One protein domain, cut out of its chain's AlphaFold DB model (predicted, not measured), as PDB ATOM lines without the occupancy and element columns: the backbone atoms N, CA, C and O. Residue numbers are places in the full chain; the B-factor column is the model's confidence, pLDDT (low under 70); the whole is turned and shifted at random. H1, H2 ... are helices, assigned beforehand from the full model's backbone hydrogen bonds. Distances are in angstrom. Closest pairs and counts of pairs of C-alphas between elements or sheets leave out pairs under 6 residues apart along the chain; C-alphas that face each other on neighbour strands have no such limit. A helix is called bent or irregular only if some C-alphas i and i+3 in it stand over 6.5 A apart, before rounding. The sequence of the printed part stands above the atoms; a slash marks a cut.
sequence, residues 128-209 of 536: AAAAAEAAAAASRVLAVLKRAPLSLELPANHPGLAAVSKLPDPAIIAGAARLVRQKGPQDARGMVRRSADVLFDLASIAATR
ATOM      1  N   ALA A 128      39.561  -2.387 -38.314       96.56
ATOM      2  CA  ALA A 128      40.707  -3.058 -37.706       96.56
ATOM      3  C   ALA A 128      40.422  -3.511 -36.261       96.56
ATOM      4  O   ALA A 128      40.822  -4.612 -35.871       96.56
ATOM      5  N   ALA A 129      39.706  -2.697 -35.478       95.94
ATOM      6  CA  ALA A 129      39.285  -3.057 -34.125       95.94
ATOM      7  C   ALA A 129      38.310  -4.249 -34.129       95.94
ATOM      8  O   ALA A 129      38.513  -5.201 -33.375       95.94
ATOM      9  N   ALA A 130      37.322  -4.251 -35.030       94.12
ATOM     10  CA  ALA A 130      36.380  -5.363 -35.181       94.12
ATOM     11  C   ALA A 130      37.081  -6.668 -35.606       94.12
ATOM     12  O   ALA A 130      36.778  -7.743 -35.081       94.12
ATOM     13  N   ALA A 131      38.065  -6.592 -36.507       93.94
ATOM     14  CA  ALA A 131      38.867  -7.748 -36.905       93.94
ATOM     15  C   ALA A 131      39.717  -8.300 -35.744       93.94
ATOM     16  O   ALA A 131      39.825  -9.518 -35.578       93.94
ATOM     17  N   ALA A 132      40.293  -7.420 -34.917       95.56
ATOM     18  CA  ALA A 132      41.052  -7.818 -33.732       95.56
ATOM     19  C   ALA A 132      40.161  -8.506 -32.683       95.56
ATOM     20  O   ALA A 132      40.555  -9.528 -32.116       95.56
ATOM     21  N   GLU A 133      38.947  -7.997 -32.466       95.56
ATOM     22  CA  GLU A 133      37.965  -8.613 -31.570       95.56
ATOM     23  C   GLU A 133      37.521  -9.995 -32.075       95.56
ATOM     24  O   GLU A 133      37.529 -10.967 -31.314       95.56
ATOM     25  N   ALA A 134      37.231 -10.126 -33.374       94.19
ATOM     26  CA  ALA A 134      36.890 -11.408 -33.988       94.19
ATOM     27  C   ALA A 134      38.030 -12.437 -33.851       94.19
ATOM     28  O   ALA A 134      37.785 -13.601 -33.516       94.19
ATOM     29  N   ALA A 135      39.286 -12.013 -34.035       95.88
ATOM     30  CA  ALA A 135      40.456 -12.868 -33.841       95.88
ATOM     31  C   ALA A 135      40.629 -13.300 -32.371       95.88
ATOM     32  O   ALA A 135      40.921 -14.470 -32.093       95.88
ATOM     33  N   ALA A 136      40.400 -12.390 -31.419       97.06
ATOM     34  CA  ALA A 136      40.425 -12.706 -29.992       97.06
ATOM     35  C   ALA A 136      39.326 -13.722 -29.628       97.06
ATOM     36  O   ALA A 136      39.604 -14.725 -28.960       97.06
ATOM     37  N   ALA A 137      38.106 -13.529 -30.131       96.56
ATOM     38  CA  ALA A 137      36.984 -14.440 -29.924       96.56
ATOM     39  C   ALA A 137      37.261 -15.836 -30.514       96.56
ATOM     40  O   ALA A 137      37.035 -16.848 -29.843       96.56
ATOM     41  N   ALA A 138      37.843 -15.903 -31.716       96.75
ATOM     42  CA  ALA A 138      38.282 -17.154 -32.330       96.75
ATOM     43  C   ALA A 138      39.337 -17.874 -31.475       96.75
ATOM     44  O   ALA A 138      39.212 -19.072 -31.204       96.75
ATOM     45  N   SER A 139      40.342 -17.146 -30.977       97.12
ATOM     46  CA  SER A 139      41.392 -17.720 -30.122       97.12
ATOM     47  C   SER A 139      40.836 -18.316 -28.821       97.12
ATOM     48  O   SER A 139      41.266 -19.398 -28.404       97.12
ATOM     49  N   ARG A 140      39.818 -17.674 -28.225       97.75
ATOM     50  CA  ARG A 140      39.108 -18.179 -27.042       97.75
ATOM     51  C   ARG A 140      38.437 -19.515 -27.345       97.75
ATOM     52  O   ARG A 140      38.651 -20.483 -26.617       97.75
ATOM     53  N   VAL A 141      37.681 -19.591 -28.442       97.81
ATOM     54  CA  VAL A 141      36.991 -20.823 -28.859       97.81
ATOM     55  C   VAL A 141      37.988 -21.953 -29.110       97.81
ATOM     56  O   VAL A 141      37.774 -23.066 -28.632       97.81
ATOM     57  N   LEU A 142      39.112 -21.682 -29.779       97.62
ATOM     58  CA  LEU A 142      40.158 -22.686 -30.008       97.62
ATOM     59  C   LEU A 142      40.751 -23.217 -28.694       97.62
ATOM     60  O   LEU A 142      40.911 -24.429 -28.530       97.62
ATOM     61  N   ALA A 143      41.006 -22.340 -27.718       97.75
ATOM     62  CA  ALA A 143      41.477 -22.747 -26.394       97.75
ATOM     63  C   ALA A 143      40.442 -23.601 -25.635       97.75
ATOM     64  O   ALA A 143      40.801 -24.497 -24.864       97.75
ATOM     65  N   VAL A 144      39.146 -23.355 -25.839       97.94
ATOM     66  CA  VAL A 144      38.060 -24.181 -25.286       97.94
ATOM     67  C   VAL A 144      37.988 -25.540 -25.986       97.94
ATOM     68  O   VAL A 144      37.965 -26.564 -25.305       97.94
ATOM     69  N   LEU A 145      38.026 -25.581 -27.320       97.38
ATOM     70  CA  LEU A 145      37.976 -26.821 -28.107       97.38
ATOM     71  C   LEU A 145      39.178 -27.739 -27.858       97.38
ATOM     72  O   LEU A 145      39.032 -28.964 -27.880       97.38
ATOM     73  N   LYS A 146      40.340 -27.162 -27.544       97.19
ATOM     74  CA  LYS A 146      41.532 -27.912 -27.134       97.19
ATOM     75  C   LYS A 146      41.365 -28.588 -25.765       97.19
ATOM     76  O   LYS A 146      41.874 -29.689 -25.573       97.19
ATOM     77  N   ARG A 147      40.627 -27.962 -24.835       96.69
ATOM     78  CA  ARG A 147      40.294 -28.506 -23.498       96.69
ATOM     79  C   ARG A 147      39.077 -29.441 -23.508       96.69
ATOM     80  O   ARG A 147      38.915 -30.248 -22.597       96.69
ATOM     81  N   ALA A 148      38.213 -29.317 -24.511       96.75
ATOM     82  CA  ALA A 148      37.051 -30.175 -24.709       96.75
ATOM     83  C   ALA A 148      37.476 -31.627 -25.032       96.75
ATOM     84  O   ALA A 148      38.582 -31.848 -25.528       96.75
ATOM     85  N   PRO A 149      36.595 -32.635 -24.849       95.94
ATOM     86  CA  PRO A 149      36.901 -34.045 -25.144       95.94
ATOM     87  C   PRO A 149      37.236 -34.331 -26.620       95.94
ATOM     88  O   PRO A 149      37.644 -35.438 -26.961       95.94
ATOM     89  N   LEU A 150      37.064 -33.347 -27.507       94.75
ATOM     90  CA  LEU A 150      37.502 -33.428 -28.894       94.75
ATOM     91  C   LEU A 150      39.015 -33.220 -29.049       94.75
ATOM     92  O   LEU A 150      39.561 -33.776 -29.995       94.75
ATOM     93  N   SER A 151      39.694 -32.477 -28.163       95.38
ATOM     94  CA  SER A 151      41.121 -32.102 -28.283       95.38
ATOM     95  C   SER A 151      41.503 -31.684 -29.710       95.38
ATOM     96  O   SER A 151      42.457 -32.200 -30.292       95.38
ATOM     97  N   LEU A 152      40.677 -30.828 -30.314       95.56
ATOM     98  CA  LEU A 152      40.768 -30.490 -31.729       95.56
ATOM     99  C   LEU A 152      41.490 -29.155 -31.909       95.56
ATOM    100  O   LEU A 152      41.112 -28.160 -31.293       95.56
ATOM    101  N   GLU A 153      42.492 -29.136 -32.782       96.38
ATOM    102  CA  GLU A 153      43.114 -27.907 -33.270       96.38
ATOM    103  C   GLU A 153      42.491 -27.551 -34.622       96.38
ATOM    104  O   GLU A 153      42.480 -28.368 -35.545       96.38
ATOM    105  N   LEU A 154      41.917 -26.351 -34.710       97.44
ATOM    106  CA  LEU A 154      41.322 -25.796 -35.923       97.44
ATOM    107  C   LEU A 154      42.071 -24.511 -36.311       97.44
ATOM    108  O   LEU A 154      42.566 -23.810 -35.424       97.44
ATOM    109  N   PRO A 155      42.151 -24.168 -37.608       97.00
ATOM    110  CA  PRO A 155      42.657 -22.866 -38.029       97.00
ATOM    111  C   PRO A 155      41.741 -21.735 -37.533       97.00
ATOM    112  O   PRO A 155      40.532 -21.917 -37.410       97.00
ATOM    113  N   ALA A 156      42.295 -20.541 -37.295       95.38
ATOM    114  CA  ALA A 156      41.527 -19.383 -36.814       95.38
ATOM    115  C   ALA A 156      40.391 -18.961 -37.768       95.38
ATOM    116  O   ALA A 156      39.361 -18.475 -37.318       95.38
ATOM    117  N   ASN A 157      40.556 -19.225 -39.068       95.19
ATOM    118  CA  ASN A 157      39.588 -18.901 -40.120       95.19
ATOM    119  C   ASN A 157      38.651 -20.079 -40.453       95.19
ATOM    120  O   ASN A 157      38.152 -20.177 -41.572       95.19
ATOM    121  N   HIS A 158      38.469 -21.031 -39.533       97.81
ATOM    122  CA  HIS A 158      37.613 -22.189 -39.779       97.81
ATOM    123  C   HIS A 158      36.135 -21.768 -39.932       97.81
ATOM    124  O   HIS A 158      35.648 -20.970 -39.124       97.81
ATOM    125  N   PRO A 159      35.386 -22.316 -40.909       96.94
ATOM    126  CA  PRO A 159      33.966 -22.010 -41.065       96.94
ATOM    127  C   PRO A 159      33.176 -22.369 -39.798       96.94
ATOM    128  O   PRO A 159      33.411 -23.408 -39.168       96.94
ATOM    129  N   GLY A 160      32.272 -21.471 -39.409       95.81
ATOM    130  CA  GLY A 160      31.407 -21.598 -38.235       95.81
ATOM    131  C   GLY A 160      32.024 -21.210 -36.891       95.81
ATOM    132  O   GLY A 160      31.326 -21.142 -35.879       95.81
ATOM    133  N   LEU A 161      33.323 -20.894 -36.842       97.06
ATOM    134  CA  LEU A 161      33.975 -20.533 -35.580       97.06
ATOM    135  C   LEU A 161      33.420 -19.217 -34.994       97.06
ATOM    136  O   LEU A 161      33.297 -19.093 -33.776       97.06
ATOM    137  N   ALA A 162      33.024 -18.278 -35.861       96.44
ATOM    138  CA  ALA A 162      32.402 -17.005 -35.483       96.44
ATOM    139  C   ALA A 162      30.985 -17.165 -34.896       96.44
ATOM    140  O   ALA A 162      30.569 -16.378 -34.049       96.44
ATOM    141  N   ALA A 163      30.234 -18.193 -35.310       96.75
ATOM    142  CA  ALA A 163      28.941 -18.505 -34.702       96.75
ATOM    143  C   ALA A 163      29.145 -19.075 -33.290       96.75
ATOM    144  O   ALA A 163      28.539 -18.617 -32.321       96.75
ATOM    145  N   VAL A 164      30.084 -20.017 -33.153       97.44
ATOM    146  CA  VAL A 164      30.432 -20.641 -31.867       97.44
ATOM    147  C   VAL A 164      31.045 -19.634 -30.885       97.44
ATOM    148  O   VAL A 164      30.855 -19.769 -29.678       97.44
ATOM    149  N   SER A 165      31.722 -18.581 -31.360       97.12
ATOM    150  CA  SER A 165      32.321 -17.558 -30.491       97.12
ATOM    151  C   SER A 165      31.317 -16.661 -29.771       97.12
ATOM    152  O   SER A 165      31.709 -15.951 -28.843       97.12
ATOM    153  N   LYS A 166      30.034 -16.702 -30.140       96.69
ATOM    154  CA  LYS A 166      28.957 -16.030 -29.396       96.69
ATOM    155  C   LYS A 166      28.499 -16.835 -28.174       96.69
ATOM    156  O   LYS A 166      27.819 -16.298 -27.307       96.69
ATOM    157  N   LEU A 167      28.875 -18.112 -28.087       97.19
ATOM    158  CA  LEU A 167      28.461 -19.000 -27.006       97.19
ATOM    159  C   LEU A 167      29.442 -18.956 -25.822       97.19
ATOM    160  O   LEU A 167      30.651 -18.766 -26.011       97.19
ATOM    161  N   PRO A 168      28.946 -19.172 -24.590       96.88
ATOM    162  CA  PRO A 168      29.801 -19.264 -23.419       96.88
ATOM    163  C   PRO A 168      30.612 -20.567 -23.444       96.88
ATOM    164  O   PRO A 168      30.099 -21.636 -23.780       96.88
ATOM    165  N   ASP A 169      31.873 -20.496 -23.014       97.44
ATOM    166  CA  ASP A 169      32.805 -21.627 -22.907       97.44
ATOM    167  C   ASP A 169      32.187 -22.937 -22.354       97.44
ATOM    168  O   ASP A 169      32.377 -23.986 -22.979       97.44
ATOM    169  N   PRO A 170      31.418 -22.948 -21.237       96.62
ATOM    170  CA  PRO A 170      30.793 -24.177 -20.733       96.62
ATOM    171  C   PRO A 170      29.783 -24.803 -21.706       96.62
ATOM    172  O   PRO A 170      29.710 -26.031 -21.786       96.62
ATOM    173  N   ALA A 171      29.042 -23.996 -22.472       96.94
ATOM    174  CA  ALA A 171      28.095 -24.498 -23.467       96.94
ATOM    175  C   ALA A 171      28.825 -25.160 -24.642       96.94
ATOM    176  O   ALA A 171      28.416 -26.233 -25.087       96.94
ATOM    177  N   ILE A 172      29.953 -24.590 -25.080       97.81
ATOM    178  CA  ILE A 172      30.806 -25.174 -26.126       97.81
ATOM    179  C   ILE A 172      31.336 -26.544 -25.676       97.81
ATOM    180  O   ILE A 172      31.256 -27.522 -26.422       97.81
ATOM    181  N   ILE A 173      31.829 -26.650 -24.433       97.44
ATOM    182  CA  ILE A 173      32.326 -27.918 -23.869       97.44
ATOM    183  C   ILE A 173      31.196 -28.951 -23.771       97.44
ATOM    184  O   ILE A 173      31.392 -30.113 -24.141       97.44
ATOM    185  N   ALA A 174      30.015 -28.545 -23.300       96.44
ATOM    186  CA  ALA A 174      28.853 -29.421 -23.188       96.44
ATOM    187  C   ALA A 174      28.354 -29.900 -24.563       96.44
ATOM    188  O   ALA A 174      28.090 -31.094 -24.734       96.44
ATOM    189  N   GLY A 175      28.295 -29.004 -25.553       97.31
ATOM    190  CA  GLY A 175      27.961 -29.322 -26.942       97.31
ATOM    191  C   GLY A 175      28.954 -30.311 -27.555       97.31
ATOM    192  O   GLY A 175      28.547 -31.344 -28.088       97.31
ATOM    193  N   ALA A 176      30.258 -30.073 -27.378       97.94
ATOM    194  CA  ALA A 176      31.311 -30.987 -27.823       97.94
ATOM    195  C   ALA A 176      31.204 -32.369 -27.155       97.94
ATOM    196  O   ALA A 176      31.269 -33.397 -27.833       97.94
ATOM    197  N   ALA A 177      30.983 -32.422 -25.838       97.50
ATOM    198  CA  ALA A 177      30.792 -33.679 -25.115       97.50
ATOM    199  C   ALA A 177      29.547 -34.441 -25.595       97.50
ATOM    200  O   ALA A 177      29.579 -35.668 -25.727       97.50
ATOM    201  N   ARG A 178      28.452 -33.729 -25.887       97.25
ATOM    202  CA  ARG A 178      27.228 -34.317 -26.442       97.25
ATOM    203  C   ARG A 178      27.461 -34.885 -27.841       97.25
ATOM    204  O   ARG A 178      27.037 -36.011 -28.091       97.25
ATOM    205  N   LEU A 179      28.177 -34.164 -28.705       97.94
ATOM    206  CA  LEU A 179      28.524 -34.637 -30.048       97.94
ATOM    207  C   LEU A 179      29.357 -35.927 -29.989       97.94
ATOM    208  O   LEU A 179      29.037 -36.897 -30.676       97.94
ATOM    209  N   VAL A 180      30.364 -35.979 -29.108       97.94
ATOM    210  CA  VAL A 180      31.197 -37.178 -28.896       97.94
ATOM    211  C   VAL A 180      30.358 -38.370 -28.428       97.94
ATOM    212  O   VAL A 180      30.570 -39.482 -28.904       97.94
ATOM    213  N   ARG A 181      29.373 -38.163 -27.544       97.69
ATOM    214  CA  ARG A 181      28.462 -39.237 -27.108       97.69
ATOM    215  C   ARG A 181      27.544 -39.736 -28.227       97.69
ATOM    216  O   ARG A 181      27.177 -40.903 -28.214       97.69
ATOM    217  N   GLN A 182      27.153 -38.866 -29.158       97.81
ATOM    218  CA  GLN A 182      26.214 -39.206 -30.233       97.81
ATOM    219  C   GLN A 182      26.879 -39.870 -31.440       97.81
ATOM    220  O   GLN A 182      26.267 -40.729 -32.069       97.81
ATOM    221  N   LYS A 183      28.088 -39.435 -31.801       98.00
ATOM    222  CA  LYS A 183      28.766 -39.856 -33.038       98.00
ATOM    223  C   LYS A 183      30.051 -40.639 -32.784       98.00
ATOM    224  O   LYS A 183      30.601 -41.216 -33.704       98.00
ATOM    225  N   GLY A 184      30.530 -40.689 -31.544       97.75
ATOM    226  CA  GLY A 184      31.868 -41.180 -31.236       97.75
ATOM    227  C   GLY A 184      32.939 -40.106 -31.476       97.75
ATOM    228  O   GLY A 184      32.707 -39.118 -32.176       97.75
ATOM    229  N   PRO A 185      34.132 -40.256 -30.875       97.81
ATOM    230  CA  PRO A 185      35.147 -39.204 -30.858       97.81
ATOM    231  C   PRO A 185      35.749 -38.901 -32.237       97.81
ATOM    232  O   PRO A 185      36.028 -37.739 -32.529       97.81
ATOM    233  N   GLN A 186      35.945 -39.911 -33.092       97.81
ATOM    234  CA  GLN A 186      36.567 -39.721 -34.411       97.81
ATOM    235  C   GLN A 186      35.607 -39.063 -35.410       97.81
ATOM    236  O   GLN A 186      35.974 -38.075 -36.046       97.81
ATOM    237  N   ASP A 187      34.358 -39.525 -35.480       98.00
ATOM    238  CA  ASP A 187      33.357 -38.934 -36.376       98.00
ATOM    239  C   ASP A 187      32.989 -37.517 -35.942       98.00
ATOM    240  O   ASP A 187      32.883 -36.625 -36.782       98.00
ATOM    241  N   ALA A 188      32.887 -37.274 -34.631       98.19
ATOM    242  CA  ALA A 188      32.673 -35.935 -34.097       98.19
ATOM    243  C   ALA A 188      33.794 -34.970 -34.521       98.19
ATOM    244  O   ALA A 188      33.509 -33.871 -34.996       98.19
ATOM    245  N   ARG A 189      35.068 -35.389 -34.440       98.06
ATOM    246  CA  ARG A 189      36.198 -34.597 -34.961       98.06
ATOM    247  C   ARG A 189      36.077 -34.359 -36.464       98.06
ATOM    248  O   ARG A 189      36.308 -33.241 -36.910       98.06
ATOM    249  N   GLY A 190      35.701 -35.378 -37.236       97.94
ATOM    250  CA  GLY A 190      35.494 -35.262 -38.680       97.94
ATOM    251  C   GLY A 190      34.381 -34.277 -39.052       97.94
ATOM    252  O   GLY A 190      34.537 -33.512 -40.001       97.94
ATOM    253  N   MET A 191      33.284 -34.251 -38.291       98.00
ATOM    254  CA  MET A 191      32.195 -33.287 -38.477       98.00
ATOM    255  C   MET A 191      32.648 -31.860 -38.162       98.00
ATOM    256  O   MET A 191      32.474 -30.981 -39.002       98.00
ATOM    257  N   VAL A 192      33.299 -31.649 -37.013       97.81
ATOM    258  CA  VAL A 192      33.762 -30.314 -36.598       97.81
ATOM    259  C   VAL A 192      34.863 -29.776 -37.516       97.81
ATOM    260  O   VAL A 192      34.879 -28.584 -37.786       97.81
ATOM    261  N   ARG A 193      35.737 -30.637 -38.060       97.75
ATOM    262  CA  ARG A 193      36.743 -30.261 -39.077       97.75
ATOM    263  C   ARG A 193      36.147 -29.840 -40.423       97.75
ATOM    264  O   ARG A 193      36.857 -29.248 -41.226       97.75
ATOM    265  N   ARG A 194      34.898 -30.215 -40.714       97.88
ATOM    266  CA  ARG A 194      34.188 -29.774 -41.926       97.88
ATOM    267  C   ARG A 194      33.453 -28.463 -41.680       97.88
ATOM    268  O   ARG A 194      33.528 -27.567 -42.509       97.88
ATOM    269  N   SER A 195      32.765 -28.354 -40.545       97.44
ATOM    270  CA  SER A 195      32.169 -27.103 -40.082       97.44
ATOM    271  C   SER A 195      32.021 -27.100 -38.560       97.44
ATOM    272  O   SER A 195      31.532 -28.068 -37.968       97.44
ATOM    273  N   ALA A 196      32.409 -25.988 -37.930       97.19
ATOM    274  CA  ALA A 196      32.194 -25.775 -36.505       97.19
ATOM    275  C   ALA A 196      30.725 -25.449 -36.169       97.19
ATOM    276  O   ALA A 196      30.350 -25.553 -35.002       97.19
ATOM    277  N   ASP A 197      29.880 -25.149 -37.164       97.19
ATOM    278  CA  ASP A 197      28.450 -24.846 -36.971       97.19
ATOM    279  C   ASP A 197      27.692 -26.007 -36.320       97.19
ATOM    280  O   ASP A 197      26.777 -25.794 -35.533       97.19
ATOM    281  N   VAL A 198      28.138 -27.251 -36.536       97.19
ATOM    282  CA  VAL A 198      27.571 -28.447 -35.883       97.19
ATOM    283  C   VAL A 198      27.616 -28.341 -34.350       97.19
ATOM    284  O   VAL A 198      26.792 -28.934 -33.649       97.19
ATOM    285  N   LEU A 199      28.585 -27.599 -33.802       97.19
ATOM    286  CA  LEU A 199      28.661 -27.350 -32.365       97.19
ATOM    287  C   LEU A 199      27.683 -26.277 -31.906       97.19
ATOM    288  O   LEU A 199      27.268 -26.346 -30.753       97.19
ATOM    289  N   PHE A 200      27.313 -25.322 -32.762       97.06
ATOM    290  CA  PHE A 200      26.427 -24.218 -32.405       97.06
ATOM    291  C   PHE A 200      25.054 -24.736 -31.969       97.06
ATOM    292  O   PHE A 200      24.641 -24.445 -30.850       97.06
ATOM    293  N   ASP A 201      24.418 -25.600 -32.763       95.31
ATOM    294  CA  ASP A 201      23.101 -26.175 -32.440       95.31
ATOM    295  C   ASP A 201      23.129 -27.021 -31.159       95.31
ATOM    296  O   ASP A 201      22.226 -26.991 -30.323       95.31
ATOM    297  N   LEU A 202      24.193 -27.802 -30.963       96.56
ATOM    298  CA  LEU A 202      24.310 -28.653 -29.778       96.56
ATOM    299  C   LEU A 202      24.624 -27.851 -28.516       96.56
ATOM    300  O   LEU A 202      24.165 -28.225 -27.431       96.56
ATOM    301  N   ALA A 203      25.413 -26.786 -28.650       95.44
ATOM    302  CA  ALA A 203      25.796 -25.907 -27.560       95.44
ATOM    303  C   ALA A 203      24.683 -24.907 -27.211       95.44
ATOM    304  O   ALA A 203      24.501 -24.639 -26.028       95.44
ATOM    305  N   SER A 204      23.883 -24.434 -28.170       94.81
ATOM    306  CA  SER A 204      22.699 -23.603 -27.903       94.81
ATOM    307  C   SER A 204      21.656 -24.381 -27.095       94.81
ATOM    308  O   SER A 204      21.199 -23.901 -26.060       94.81
ATOM    309  N   ILE A 205      21.392 -25.647 -27.453       93.38
ATOM    310  CA  ILE A 205      20.536 -26.540 -26.649       93.38
ATOM    311  C   ILE A 205      21.150 -26.812 -25.263       93.38
ATOM    312  O   ILE A 205      20.434 -27.022 -24.283       93.38
ATOM    313  N   ALA A 206      22.480 -26.863 -25.157       92.19
ATOM    314  CA  ALA A 206      23.145 -27.044 -23.868       92.19
ATOM    315  C   ALA A 206      23.110 -25.776 -23.000       92.19
ATOM    316  O   ALA A 206      23.093 -25.903 -21.781       92.19
ATOM    317  N   ALA A 207      23.091 -24.588 -23.610       91.75
ATOM    318  CA  ALA A 207      23.018 -23.303 -22.924       91.75
ATOM    319  C   ALA A 207      21.616 -23.020 -22.367       91.75
ATOM    320  O   ALA A 207      21.496 -22.458 -21.282       91.75
ATOM    321  N   THR A 208      20.564 -23.433 -23.080       93.19
ATOM    322  CA  THR A 208      19.175 -23.289 -22.611       93.19
ATOM    323  C   THR A 208      18.825 -24.273 -21.504       93.19
ATOM    324  O   THR A 208      17.923 -24.022 -20.705       93.19
ATOM    325  N   ARG A 209      19.539 -25.399 -21.418       87.19
ATOM    326  CA  ARG A 209      19.357 -26.337 -20.318       87.19
ATOM    327  C   ARG A 209      20.079 -25.772 -19.093       87.19
ATOM    328  O   ARG A 209      21.299 -25.611 -19.163       87.19
TER     329      ARG A 209
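Overview. This is residues 128 to 209 of the 536 residues of an uncharacterized protein of Raphidocelis subcapitata (UniProt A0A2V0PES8). Two helices, H3 and H5, cross each other as an X at close range, and the last part of the long helix H1 packs on the beginning of H3 while its first residues, 128 to 133, stick out at the other end. The very short H2 sits between H1 and H5, and the short H4 turns off the far end of H3. The printed part has 82 residues with five named helices, H1 to H5 in chain order, and no named strand, and the class is all helix. It is compact, with a radius of gyration of the C-alphas of 11.8 A, yet elongated in outline, spanning 40 by 26 by 18 A.

Arrangement. Begin with H1, residues 128 to 147, the longest helix. Its residues 141 to 147 alone touch H3, residues 169 to 183; look at the C-alphas of Val 144 and Asp 169, the closest, 6.3 A apart. These two helices run the same way at a steep tilt of 51 degrees. Residues 134 to 141 of H1 alone touch H2, residues 161 to 164, closest at the C-alphas of Ala 138 and Leu 161, 6.4 A. From H3 go to H5, residues 197 to 208, which it touches with 24 pairs of C-alphas within 8 A; the closest, Gly 175 and Ala 203, are 4.1 A apart. H3 and H5 run opposite ways at a steep tilt of 64 degrees. H2 touches residues 197 to 200 of H5 alone, with the C-alphas of Val 164 and Phe 200 closest at 5.4 A. H4, residues 185 to 192, and H3 only just touch, only at the corner, with 3 pairs of C-alphas within 8 A and Val 180 and Ala 188 closest at 5.5 A. H1 is apart from both H4 and H5. In H1, H3 and H4 every O i to N i+4 pair is within hydrogen-bond range, in H5 6 of 8 are, and H2 is too short for such a pair.

Along the chain. Find C-alpha 128 at (40.707, -3.058, -37.706); from there H1 runs 29.1 A to C-alpha 147. H3 starts at C-alpha 169, (32.805, -21.627, -22.907), and covers 21.2 A. H5 covers 17.2 A and ends at C-alpha 208, (19.175, -23.289, -22.611); it is neither bent nor irregular, but only just: C-alphas 198 and 201 are 6.1 A apart. H2 has four residues and H4 eight.

Size, cuts and confidence. The two C-alphas farthest apart are those of Ala 128 and Gly 184, 39.7 A. The printed part has no cut. Look at residues 148 to 160 for the long link, from H1 to H2; the other links are tight. The mean pLDDT of the printed part is 96.6, and no printed residue is under 70.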